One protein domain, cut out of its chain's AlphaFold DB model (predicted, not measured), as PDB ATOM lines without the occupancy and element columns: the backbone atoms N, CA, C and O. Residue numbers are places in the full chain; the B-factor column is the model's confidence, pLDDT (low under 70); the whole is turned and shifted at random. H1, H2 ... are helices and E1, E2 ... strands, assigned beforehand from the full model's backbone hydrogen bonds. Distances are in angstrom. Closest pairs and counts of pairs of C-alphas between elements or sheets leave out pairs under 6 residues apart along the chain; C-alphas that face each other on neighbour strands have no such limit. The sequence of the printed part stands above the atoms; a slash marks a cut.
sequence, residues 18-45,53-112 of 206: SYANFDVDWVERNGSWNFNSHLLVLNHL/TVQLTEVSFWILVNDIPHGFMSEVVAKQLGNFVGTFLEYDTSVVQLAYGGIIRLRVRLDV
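AT A GLANCE: This is residues 18 to 45 and 53 to 112 of the 206 residues of the protein "DUF4283 domain-containing protein" of Gossypium trilobum (UniProt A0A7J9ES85). A small twisted sheet of three strands has one helix, H2, packed over one face, mostly on E3 and E2, while two further helices only graze the sheet: H1 with its last residues 28 to 30 near E1, and the short H3 beyond the end of E2. A stretch with no named element, residues 31 to 45, follows H1 and folds back on itself in a short antiparallel pairing of residues 34 to 35 with 38 to 39. The printed part has 88 residues, with three named helices and three named strands in the order H1, E1, H2, E2, H3, E3; the sheet runs E1, E3, E2, all antiparallel, and the class is mixed, helices and strands. The whole is only just loose, close to compact, with a radius of gyration of the C-alphas of 14.6 A, and elongated, spanning 45 by 29 by 25 A.

HOW THE PARTS SIT: H1, residues 18 to 30, and E1, residues 58 to 65, are near each other, with 7 pairs of C-alphas within 10 A. H1 only grazes the sheet, with its residues 28 to 30. E1 is an edge strand and bends by 52 degrees at residue 62. Its neighbour is the inner strand E3, residues 104 to 111, antiparallel at 155 degrees between their directions. N 61 and O 108 are 3.0 A apart and N 63 and O 106 are 2.7 A apart, both within hydrogen-bond range. H2, residues 75 to 85, is on the sheet, and its closest C-alphas to E3 are those of Gly 82 and Val 108, 5.8 A apart. E2, residues 87 to 92, is the other edge strand; the closest C-alphas of H2 and E2 are those of Gly 82 and Phe 88, 4.5 A apart. E3 and E2 are antiparallel at 157 degrees, with N 89 and O 107 2.9 A apart and N 107 and O 90 2.8 A apart, within hydrogen-bond range. E1, H2 and E2 form a split strand-helix-strand unit, two strands running the same way with E3 between them in the sheet, and its crossover is right-handed. With H2 on one face, the arrangement is two layers, a helix and a sheet. The sheet is strongly twisted, but only just, its C-alphas lying up to 4.4 A off the best plane. H3, residues 93 to 98, only grazes the sheet with its residues 93 to 97; its closest C-alphas to E3 are those of Val 96 and Ile 104, 6.0 A apart. H1, H2 and H3 are apart from one another. In H1 and H2 every O i to N i+4 pair is within hydrogen-bond range; in H3 1 of 2 is.

IN THESE COORDINATES: H1 begins with C-alpha 18 at (146.450, 119.965, 133.134) and measures 17.5 A from first to last C-alpha. E1 measures 21.0 A and begins with C-alpha 58 at (138.112, 142.928, 143.613). H2 measures 15.1 A, E2 15.3 A and H3 9.2 A. E3 measures 22.0 A and ends with C-alpha 111 at (135.160, 146.272, 144.442).

THE WHOLE: The two C-alphas farthest apart are those of Thr 53 and Tyr 100, at 46.7 A. Residues 46 to 52 are not printed, and C-alphas 45 and 53 are 10.5 A apart across this cut, which falls in the link from H1 to E1. Of the links printed whole, E1 to H2 is short and the other three are tight. The mean pLDDT of the printed part is 77.1, and 18 residues are under 70: residues 18 to 20, 30 to 36 and 94 to 101.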
ATOM      1  N   SER A  18     147.825 119.902 133.645       56.00
ATOM      2  CA  SER A  18     146.450 119.965 133.134       56.00
ATOM      3  C   SER A  18     145.408 119.912 134.260       56.00
ATOM      4  O   SER A  18     144.491 120.737 134.286       56.00
ATOM      5  N   TYR A  19     145.585 119.017 135.241       58.41
ATOM      6  CA  TYR A  19     144.694 118.930 136.406       58.41
ATOM      7  C   TYR A  19     144.767 120.182 137.289       58.41
ATOM      8  O   TYR A  19     143.726 120.700 137.690       58.41
ATOM      9  N   ALA A  20     145.965 120.730 137.518       64.12
ATOM     10  CA  ALA A  20     146.128 121.957 138.300       64.12
ATOM     11  C   ALA A  20     145.406 123.163 137.667       64.12
ATOM     12  O   ALA A  20     144.745 123.927 138.369       64.12
ATOM     13  N   ASN A  21     145.475 123.319 136.342       70.81
ATOM     14  CA  ASN A  21     144.779 124.403 135.643       70.81
ATOM     15  C   ASN A  21     143.255 124.239 135.687       70.81
ATOM     16  O   ASN A  21     142.540 125.220 135.886       70.81
ATOM     17  N   PHE A  22     142.756 123.006 135.550       74.62
ATOM     18  CA  PHE A  22     141.328 122.720 135.676       74.62
ATOM     19  C   PHE A  22     140.807 123.027 137.085       74.62
ATOM     20  O   PHE A  22     139.730 123.605 137.222       74.62
ATOM     21  N   ASP A  23     141.575 122.687 138.121       73.75
ATOM     22  CA  ASP A  23     141.212 122.970 139.508       73.75
ATOM     23  C   ASP A  23     141.198 124.474 139.793       73.75
ATOM     24  O   ASP A  23     140.246 124.967 140.399       73.75
ATOM     25  N   VAL A  24     142.190 125.230 139.307       73.62
ATOM     26  CA  VAL A  24     142.216 126.700 139.425       73.62
ATOM     27  C   VAL A  24     141.013 127.321 138.716       73.62
ATOM     28  O   VAL A  24     140.278 128.097 139.327       73.62
ATOM     29  N   ASP A  25     140.752 126.922 137.471       75.94
ATOM     30  CA  ASP A  25     139.595 127.373 136.695       75.94
ATOM     31  C   ASP A  25     138.268 127.030 137.381       75.94
ATOM     32  O   ASP A  25     137.322 127.826 137.399       75.94
ATOM     33  N   TRP A  26     138.169 125.826 137.943       75.38
ATOM     34  CA  TRP A  26     136.977 125.374 138.640       75.38
ATOM     35  C   TRP A  26     136.766 126.151 139.933       75.38
ATOM     36  O   TRP A  26     135.640 126.573 140.202       75.38
ATOM     37  N   VAL A  27     137.823 126.380 140.710       74.25
ATOM     38  CA  VAL A  27     137.765 127.191 141.925       74.25
ATOM     39  C   VAL A  27     137.333 128.608 141.553       74.25
ATOM     40  O   VAL A  27     136.353 129.093 142.114       74.25
ATOM     41  N   GLU A  28     137.940 129.212 140.527       71.88
ATOM     42  CA  GLU A  28     137.619 130.564 140.063       71.88
ATOM     43  C   GLU A  28     136.159 130.717 139.589       71.88
ATOM     44  O   GLU A  28     135.495 131.731 139.846       71.88
ATOM     45  N   ARG A  29     135.632 129.715 138.876       70.06
ATOM     46  CA  ARG A  29     134.301 129.786 138.249       70.06
ATOM     47  C   ARG A  29     133.178 129.231 139.116       70.06
ATOM     48  O   ARG A  29     132.064 129.749 139.059       70.06
ATOM     49  N   ASN A  30     133.423 128.171 139.878       66.62
ATOM     50  CA  ASN A  30     132.394 127.378 140.558       66.62
ATOM     51  C   ASN A  30     132.572 127.295 142.081       66.62
ATOM     52  O   ASN A  30     131.672 126.778 142.754       66.62
ATOM     53  N   GLY A  31     133.687 127.790 142.625       64.06
ATOM     54  CA  GLY A  31     133.968 127.773 144.053       64.06
ATOM     55  C   GLY A  31     132.977 128.621 144.850       64.06
ATOM     56  O   GLY A  31     132.590 129.724 144.463       64.06
ATOM     57  N   SER A  32     132.545 128.101 145.997       56.31
ATOM     58  CA  SER A  32     131.858 128.908 146.998       56.31
ATOM     59  C   SER A  32     132.907 129.730 147.738       56.31
ATOM     60  O   SER A  32     133.674 129.181 148.525       56.31
ATOM     61  N   TRP A  33     132.946 131.037 147.503       69.81
ATOM     62  CA  TRP A  33     133.925 131.945 148.110       69.81
ATOM     63  C   TRP A  33     133.658 132.266 149.580       69.81
ATOM     64  O   TRP A  33     133.920 133.375 150.031       69.81
ATOM     65  N   ASN A  34     133.120 131.313 150.338       65.75
ATOM     66  CA  ASN A  34     132.912 131.450 151.766       65.75
ATOM     67  C   ASN A  34     133.707 130.390 152.532       65.75
ATOM     68  O   ASN A  34     133.545 129.191 152.322       65.75
ATOM     69  N   PHE A  35     134.512 130.834 153.490       66.56
ATOM     70  CA  PHE A  35     135.103 129.964 154.498       66.56
ATOM     71  C   PHE A  35     134.625 130.435 155.865       66.56
ATOM     72  O   PHE A  35     134.800 131.597 156.217       66.56
ATOM     73  N   ASN A  36     133.950 129.563 156.620       68.94
ATOM     74  CA  ASN A  36     133.352 129.918 157.913       68.94
ATOM     75  C   ASN A  36     132.466 131.180 157.871       68.94
ATOM     76  O   ASN A  36     132.474 131.983 158.795       68.94
ATOM     77  N   SER A  37     131.680 131.354 156.804       70.19
ATOM     78  CA  SER A  37     130.835 132.547 156.581       70.19
ATOM     79  C   SER A  37     131.598 133.859 156.341       70.19
ATOM     80  O   SER A  37     130.976 134.916 156.292       70.19
ATOM     81  N   HIS A  38     132.913 133.802 156.130       70.00
ATOM     82  CA  HIS A  38     133.716 134.933 155.677       70.00
ATOM     83  C   HIS A  38     133.966 134.830 154.171       70.00
ATOM     84  O   HIS A  38     134.272 133.746 153.671       70.00
ATOM     85  N   LEU A  39     133.819 135.949 153.457       74.31
ATOM     86  CA  LEU A  39     134.106 136.032 152.026       74.31
ATOM     87  C   LEU A  39     135.620 135.958 151.808       74.31
ATOM     88  O   LEU A  39     136.367 136.739 152.397       74.31
ATOM     89  N   LEU A  40     136.063 135.032 150.965       76.38
ATOM     90  CA  LEU A  40     137.452 134.955 150.533       76.38
ATOM     91  C   LEU A  40     137.651 135.852 149.313       76.38
ATOM     92  O   LEU A  40     136.950 135.709 148.312       76.38
ATOM     93  N   VAL A  41     138.621 136.761 149.401       78.31
ATOM     94  CA  VAL A  41     139.081 137.572 148.271       78.31
ATOM     95  C   VAL A  41     140.347 136.923 147.739       78.31
ATOM     96  O   VAL A  41     141.329 136.792 148.468       78.31
ATOM     97  N   LEU A  42     140.304 136.475 146.489       75.50
ATOM     98  CA  LEU A  42     141.417 135.804 145.829       75.50
ATOM     99  C   LEU A  42     141.806 136.582 144.581       75.50
ATOM    100  O   LEU A  42     140.938 137.086 143.871       75.50
ATOM    101  N   ASN A  43     143.104 136.623 144.301       76.00
ATOM    102  CA  ASN A  43     143.636 137.149 143.054       76.00
ATOM    103  C   ASN A  43     144.555 136.115 142.403       76.00
ATOM    104  O   ASN A  43     145.360 135.481 143.089       76.00
ATOM    105  N   HIS A  44     144.441 135.962 141.084       74.88
ATOM    106  CA  HIS A  44     145.340 135.112 140.315       74.88
ATOM    107  C   HIS A  44     146.701 135.805 140.188       74.88
ATOM    108  O   HIS A  44     146.796 136.894 139.623       74.88
ATOM    109  N   LEU A  45     147.750 135.182 140.722       78.06
ATOM    110  CA  LEU A  45     149.111 135.712 140.652       78.06
ATOM    111  C   LEU A  45     149.731 135.371 139.299       78.06
ATOM    112  O   LEU A  45     149.721 134.211 138.881       78.06
ATOM    113  N   THR A  53     152.584 142.689 146.989       79.25
ATOM    114  CA  THR A  53     152.248 143.953 146.309       79.25
ATOM    115  C   THR A  53     150.892 143.916 145.613       79.25
ATOM    116  O   THR A  53     150.408 144.949 145.155       79.25
ATOM    117  N   VAL A  54     150.286 142.734 145.518       77.44
ATOM    118  CA  VAL A  54     148.999 142.545 144.859       77.44
ATOM    119  C   VAL A  54     147.887 143.068 145.758       77.44
ATOM    120  O   VAL A  54     147.718 142.633 146.896       77.44
ATOM    121  N   GLN A  55     147.117 144.014 145.231       75.62
ATOM    122  CA  GLN A  55     145.975 144.575 145.934       75.62
ATOM    123  C   GLN A  55     144.762 143.656 145.765       75.62
ATOM    124  O   GLN A  55     144.325 143.376 144.653       75.62
ATOM    125  N   LEU A  56     144.208 143.197 146.887       76.06
ATOM    126  CA  LEU A  56     142.983 142.400 146.935       76.06
ATOM    127  C   LEU A  56     141.764 143.330 146.966       76.06
ATOM    128  O   LEU A  56     141.093 143.462 147.987       76.06
ATOM    129  N   THR A  57     141.529 144.036 145.863       81.50
ATOM    130  CA  THR A  57     140.468 145.051 145.765       81.50
ATOM    131  C   THR A  57     139.204 144.512 145.128       81.50
ATOM    132  O   THR A  57     138.146 145.067 145.354       81.50
ATOM    133  N   GLU A  58     139.264 143.428 144.360       81.69
ATOM    134  CA  GLU A  58     138.112 142.928 143.613       81.69
ATOM    135  C   GLU A  58     137.776 141.490 144.004       81.69
ATOM    136  O   GLU A  58     138.656 140.662 144.232       81.69
ATOM    137  N   VAL A  59     136.484 141.167 144.040       84.00
ATOM    138  CA  VAL A  59     135.988 139.808 144.274       84.00
ATOM    139  C   VAL A  59     134.868 139.486 143.295       84.00
ATOM    140  O   VAL A  59     133.939 140.268 143.113       84.00
ATOM    141  N   SER A  60     134.941 138.323 142.649       83.94
ATOM    142  CA  SER A  60     133.934 137.881 141.677       83.94
ATOM    143  C   SER A  60     133.157 136.692 142.220       83.94
ATOM    144  O   SER A  60     133.741 135.648 142.494       83.94
ATOM    145  N   PHE A  61     131.836 136.808 142.345       81.56
ATOM    146  CA  PHE A  61     131.012 135.712 142.853       81.56
ATOM    147  C   PHE A  61     129.627 135.651 142.216       81.56
ATOM    148  O   PHE A  61     129.146 136.592 141.583       81.56
ATOM    149  N   TRP A  62     128.995 134.490 142.372       83.69
ATOM    150  CA  TRP A  62     127.635 134.252 141.915       83.69
ATOM    151  C   TRP A  62     126.619 134.772 142.931       83.69
ATOM    152  O   TRP A  62     126.651 134.384 144.100       83.69
ATOM    153  N   ILE A  63     125.679 135.586 142.466       82.31
ATOM    154  CA  ILE A  63     124.496 136.019 143.199       82.31
ATOM    155  C   ILE A  63     123.260 135.296 142.674       82.31
ATOM    156  O   ILE A  63     123.134 135.016 141.480       82.31
ATOM    157  N   LEU A  64     122.343 135.005 143.589       83.00
ATOM    158  CA  LEU A  64     121.034 134.454 143.284       83.00
ATOM    159  C   LEU A  64     119.991 135.527 143.565       83.00
ATOM    160  O   LEU A  64     119.933 136.061 144.675       83.00
ATOM    161  N   VAL A  65     119.178 135.836 142.566       82.12
ATOM    162  CA  VAL A  65     118.096 136.807 142.689       82.12
ATOM    163  C   VAL A  65     116.795 136.043 142.557       82.12
ATOM    164  O   VAL A  65     116.557 135.381 141.549       82.12
ATOM    165  N   ASN A  66     115.993 136.101 143.614       82.50
ATOM    166  CA  ASN A  66     114.764 135.330 143.724       82.50
ATOM    167  C   ASN A  66     113.541 136.177 143.382       82.50
ATOM    168  O   ASN A  66     113.601 137.408 143.355       82.50
ATOM    169  N   ASP A  67     112.438 135.463 143.175       80.38
ATOM    170  CA  ASP A  67     111.086 135.959 142.955       80.38
ATOM    171  C   ASP A  67     110.895 136.842 141.697       80.38
ATOM    172  O   ASP A  67     109.796 137.326 141.447       80.38
ATOM    173  N   ILE A  68     111.895 136.979 140.820       80.88
ATOM    174  CA  ILE A  68     111.795 137.748 139.572       80.88
ATOM    175  C   ILE A  68     110.599 137.273 138.733       80.88
ATOM    176  O   ILE A  68     110.506 136.083 138.409       80.88
ATOM    177  N   PRO A  69     109.700 138.180 138.304       80.19
ATOM    178  CA  PRO A  69     108.572 137.785 137.480       80.19
ATOM    179  C   PRO A  69     109.074 137.245 136.139       80.19
ATOM    180  O   PRO A  69     109.999 137.800 135.551       80.19
ATOM    181  N   HIS A  70     108.429 136.204 135.616       74.06
ATOM    182  CA  HIS A  70     108.881 135.467 134.425       74.06
ATOM    183  C   HIS A  70     109.196 136.364 133.205       74.06
ATOM    184  O   HIS A  70     110.123 136.091 132.447       74.06
ATOM    185  N   GLY A  71     108.481 137.483 133.029       77.88
ATOM    186  CA  GLY A  71     108.740 138.451 131.950       77.88
ATOM    187  C   GLY A  71     110.042 139.259 132.082       77.88
ATOM    188  O   GLY A  71     110.453 139.904 131.123       77.88
ATOM    189  N   PHE A  72     110.697 139.222 133.243       76.88
ATOM    190  CA  PHE A  72     111.923 139.963 133.556       76.88
ATOM    191  C   PHE A  72     113.163 139.062 133.665       76.88
ATOM    192  O   PHE A  72     114.235 139.533 134.027       76.88
ATOM    193  N   MET A  73     113.062 137.780 133.308       78.69
ATOM    194  CA  MET A  73     114.186 136.831 133.299       78.69
ATOM    195  C   MET A  73     115.033 136.913 132.020       78.69
ATOM    196  O   MET A  73     115.410 135.898 131.431       78.69
ATOM    197  N   SER A  74     115.307 138.124 131.544       84.44
ATOM    198  CA  SER A  74     116.122 138.342 130.347       84.44
ATOM    199  C   SER A  74     117.565 138.668 130.714       84.44
ATOM    200  O   SER A  74     117.838 139.249 131.764       84.44
ATOM    201  N   GLU A  75     118.493 138.364 129.806       87.44
ATOM    202  CA  GLU A  75     119.900 138.757 129.950       87.44
ATOM    203  C   GLU A  75     120.052 140.282 130.112       87.44
ATOM    204  O   GLU A  75     120.917 140.761 130.839       87.44
ATOM    205  N   VAL A  76     119.165 141.066 129.491       89.44
ATOM    206  CA  VAL A  76     119.164 142.531 129.603       89.44
ATOM    207  C   VAL A  76     118.894 142.971 131.043       89.44
ATOM    208  O   VAL A  76     119.620 143.811 131.574       89.44
ATOM    209  N   VAL A  77     117.882 142.387 131.690       87.25
ATOM    210  CA  VAL A  77     117.533 142.686 133.089       87.25
ATOM    211  C   VAL A  77     118.625 142.174 134.027       87.25
ATOM    212  O   VAL A  77     119.071 142.897 134.913       87.25
ATOM    213  N   ALA A  78     119.109 140.956 133.785       87.31
ATOM    214  CA  ALA A  78     120.249 140.352 134.465       87.31
ATOM    215  C   ALA A  78     121.490 141.260 134.446       87.31
ATOM    216  O   ALA A  78     122.102 141.501 135.486       87.31
ATOM    217  N   LYS A  79     121.824 141.825 133.283       90.00
ATOM    218  CA  LYS A  79     122.944 142.753 133.112       90.00
ATOM    219  C   LYS A  79     122.717 144.067 133.848       90.00
ATOM    220  O   LYS A  79     123.635 144.551 134.499       90.00
ATOM    221  N   GLN A  80     121.514 144.638 133.776       89.00
ATOM    222  CA  GLN A  80     121.175 145.853 134.526       89.00
ATOM    223  C   GLN A  80     121.301 145.634 136.035       89.00
ATOM    224  O   GLN A  80     121.901 146.453 136.724       89.00
ATOM    225  N   LEU A  81     120.794 144.510 136.538       87.44
ATOM    226  CA  LEU A  81     120.856 144.172 137.954       87.44
ATOM    227  C   LEU A  81     122.280 143.838 138.413       87.44
ATOM    228  O   LEU A  81     122.711 144.291 139.468       87.44
ATOM    229  N   GLY A  82     123.032 143.089 137.607       88.94
ATOM    230  CA  GLY A  82     124.437 142.804 137.878       88.94
ATOM    231  C   GLY A  82     125.281 144.077 137.904       88.94
ATOM    232  O   GLY A  82     126.083 144.242 138.816       88.94
ATOM    233  N   ASN A  83     125.031 145.000 136.969       89.25
ATOM    234  CA  ASN A  83     125.691 146.307 136.917       89.25
ATOM    235  C   ASN A  83     125.272 147.257 138.046       89.25
ATOM    236  O   ASN A  83     125.996 148.187 138.383       89.25
ATOM    237  N   PHE A  84     124.083 147.053 138.614       86.94
ATOM    238  CA  PHE A  84     123.644 147.785 139.796       86.94
ATOM    239  C   PHE A  84     124.392 147.324 141.053       86.94
ATOM    240  O   PHE A  84     124.713 148.140 141.912       86.94
ATOM    241  N   VAL A  85     124.668 146.022 141.164       83.25
ATOM    242  CA  VAL A  85     125.399 145.443 142.298       83.25
ATOM    243  C   VAL A  85     126.909 145.678 142.173       83.25
ATOM    244  O   VAL A  85     127.553 145.979 143.170       83.25
ATOM    245  N   GLY A  86     127.471 145.572 140.969       86.56
ATOM    246  CA  GLY A  86     128.894 145.773 140.682       86.56
ATOM    247  C   GLY A  86     129.155 145.750 139.181       86.56
ATOM    248  O   GLY A  86     128.410 146.353 138.424       86.56
ATOM    249  N   THR A  87     130.176 145.034 138.722       89.44
ATOM    250  CA  THR A  87     130.405 144.806 137.286       89.44
ATOM    251  C   THR A  87     129.825 143.453 136.886       89.44
ATOM    252  O   THR A  87     130.284 142.413 137.366       89.44
ATOM    253  N   PHE A  88     128.816 143.440 136.010       91.12
ATOM    254  CA  PHE A  88     128.241 142.198 135.487       91.12
ATOM    255  C   PHE A  88     129.275 141.414 134.669       91.12
ATOM    256  O   PHE A  88     129.912 141.969 133.772       91.12
ATOM    257  N   LEU A  89     129.401 140.117 134.954       89.81
ATOM    258  CA  LEU A  89     130.287 139.204 134.234       89.81
ATOM    259  C   LEU A  89     129.505 138.180 133.411       89.81
ATOM    260  O   LEU A  89     129.819 137.968 132.246       89.81
ATOM    261  N   GLU A  90     128.511 137.526 134.017       89.50
ATOM    262  CA  GLU A  90     127.885 136.340 133.425       89.50
ATOM    263  C   GLU A  90     126.434 136.158 133.890       89.50
ATOM    264  O   GLU A  90     126.094 136.454 135.039       89.50
ATOM    265  N   TYR A  91     125.582 135.631 133.009       88.06
ATOM    266  CA  TYR A  91     124.211 135.219 133.314       88.06
ATOM    267  C   TYR A  91     124.072 133.710 133.110       88.06
ATOM    268  O   TYR A  91     124.314 133.204 132.017       88.06
ATOM    269  N   ASP A  92     123.679 132.990 134.162       83.00
ATOM    270  CA  ASP A  92     123.521 131.537 134.118       83.00
ATOM    271  C   ASP A  92     122.116 131.165 133.626       83.00
ATOM    272  O   ASP A  92     121.140 131.175 134.382       83.00
ATOM    273  N   THR A  93     122.017 130.817 132.343       76.31
ATOM    274  CA  THR A  93     120.768 130.388 131.699       76.31
ATOM    275  C   THR A  93     120.351 128.966 132.086       76.31
ATOM    276  O   THR A  93     119.180 128.615 131.928       76.31
ATOM    277  N   SER A  94     121.260 128.157 132.648       69.25
ATOM    278  CA  SER A  94     120.971 126.766 133.026       69.25
ATOM    279  C   SER A  94     120.060 126.678 134.253       69.25
ATOM    280  O   SER A  94     119.194 125.807 134.334       69.25
ATOM    281  N   VAL A  95     120.184 127.633 135.180       63.12
ATOM    282  CA  VAL A  95     119.333 127.730 136.380       63.12
ATOM    283  C   VAL A  95     117.920 128.195 136.023       63.12
ATOM    284  O   VAL A  95     116.953 127.763 136.644       63.12
ATOM    285  N   VAL A  96     117.793 129.022 134.987       58.41
ATOM    286  CA  VAL A  96     116.515 129.587 134.526       58.41
ATOM    287  C   VAL A  96     115.623 128.502 133.922       58.41
ATOM    288  O   VAL A  96     114.418 128.505 134.145       58.41
ATOM    289  N   GLN A  97     116.207 127.529 133.215       53.66
ATOM    290  CA  GLN A  97     115.458 126.421 132.607       53.66
ATOM    291  C   GLN A  97     114.963 125.379 133.622       53.66
ATOM    292  O   GLN A  97     113.990 124.678 133.352       53.66
ATOM    293  N   LEU A  98     115.601 125.284 134.792       54.38
ATOM    294  CA  LEU A  98     115.229 124.355 135.867       54.38
ATOM    295  C   LEU A  98     114.269 124.978 136.896       54.38
ATOM    296  O   LEU A  98     113.681 124.259 137.705       54.38
ATOM    297  N   ALA A  99     114.107 126.304 136.896       52.88
ATOM    298  CA  ALA A  99     113.392 127.028 137.936       52.88
ATOM    299  C   ALA A  99     111.952 127.380 137.525       52.88
ATOM    300  O   ALA A  99     111.688 128.436 136.957       52.88
ATOM    301  N   TYR A 100     110.984 126.589 137.990       56.09
ATOM    302  CA  TYR A 100     109.565 126.980 138.102       56.09
ATOM    303  C   TYR A 100     109.318 128.173 139.068       56.09
ATOM    304  O   TYR A 100     108.186 128.420 139.475       56.09
ATOM    305  N   GLY A 101     110.359 128.903 139.492       63.75
ATOM    306  CA  GLY A 101     110.372 129.619 140.771       63.75
ATOM    307  C   GLY A 101     110.837 131.072 140.763       63.75
ATOM    308  O   GLY A 101     111.125 131.592 141.833       63.75
ATOM    309  N   GLY A 102     110.945 131.751 139.618       71.56
ATOM    310  CA  GLY A 102     111.279 133.182 139.667       71.56
ATOM    311  C   GLY A 102     112.764 133.473 139.955       71.56
ATOM    312  O   GLY A 102     113.097 134.545 140.443       71.56
ATOM    313  N   ILE A 103     113.676 132.527 139.715       78.44
ATOM    314  CA  ILE A 103     115.078 132.656 140.131       78.44
ATOM    315  C   ILE A 103     115.989 132.910 138.930       78.44
ATOM    316  O   ILE A 103     115.968 132.154 137.962       78.44
ATOM    317  N   ILE A 104     116.844 133.931 139.032       84.44
ATOM    318  CA  ILE A 104     117.985 134.125 138.131       84.44
ATOM    319  C   ILE A 104     119.295 134.051 138.908       84.44
ATOM    320  O   ILE A 104     119.372 134.424 140.080       84.44
ATOM    321  N   ARG A 105     120.354 133.603 138.235       84.88
ATOM    322  CA  ARG A 105     121.701 133.545 138.795       84.88
ATOM    323  C   ARG A 105     122.661 134.364 137.935       84.88
ATOM    324  O   ARG A 105     122.710 134.198 136.720       84.88
ATOM    325  N   LEU A 106     123.415 135.251 138.579       87.81
ATOM    326  CA  LEU A 106     124.300 136.221 137.928       87.81
ATOM    327  C   LEU A 106     125.688 136.154 138.545       87.81
ATOM    328  O   LEU A 106     125.806 135.968 139.751       87.81
ATOM    329  N   ARG A 107     126.736 136.339 137.750       87.50
ATOM    330  CA  ARG A 107     128.102 136.513 138.240       87.50
ATOM    331  C   ARG A 107     128.449 137.990 138.188       87.50
ATOM    332  O   ARG A 107     128.308 138.623 137.141       87.50
ATOM    333  N   VAL A 108     128.884 138.532 139.318       86.88
ATOM    334  CA  VAL A 108     129.203 139.954 139.472       86.88
ATOM    335  C   VAL A 108     130.577 140.087 140.110       86.88
ATOM    336  O   VAL A 108     130.936 139.305 140.992       86.88
ATOM    337  N   ARG A 109     131.340 141.078 139.653       87.19
ATOM    338  CA  ARG A 109     132.582 141.523 140.278       87.19
ATOM    339  C   ARG A 109     132.307 142.741 141.154       87.19
ATOM    340  O   ARG A 109     131.804 143.746 140.658       87.19
ATOM    341  N   LEU A 110     132.623 142.636 142.438       85.44
ATOM    342  CA  LEU A 110     132.534 143.714 143.417       85.44
ATOM    343  C   LEU A 110     133.919 144.273 143.724       85.44
ATOM    344  O   LEU A 110     134.861 143.503 143.898       85.44
ATOM    345  N   ASP A 111     134.007 145.593 143.852       83.50
ATOM    346  CA  ASP A 111     135.160 146.272 144.442       83.50
ATOM    347  C   ASP A 111     134.969 146.354 145.969       83.50
ATOM    348  O   ASP A 111     134.001 146.928 146.470       83.50
ATOM    349  N   VAL A 112     135.873 145.714 146.702       77.81
ATOM    350  CA  VAL A 112     135.969 145.661 148.168       77.81
ATOM    351  C   VAL A 112     137.149 146.485 148.697       77.81
ATOM    352  O   VAL A 112     137.361 146.549 149.906       77.81
TER     353      VAL A 112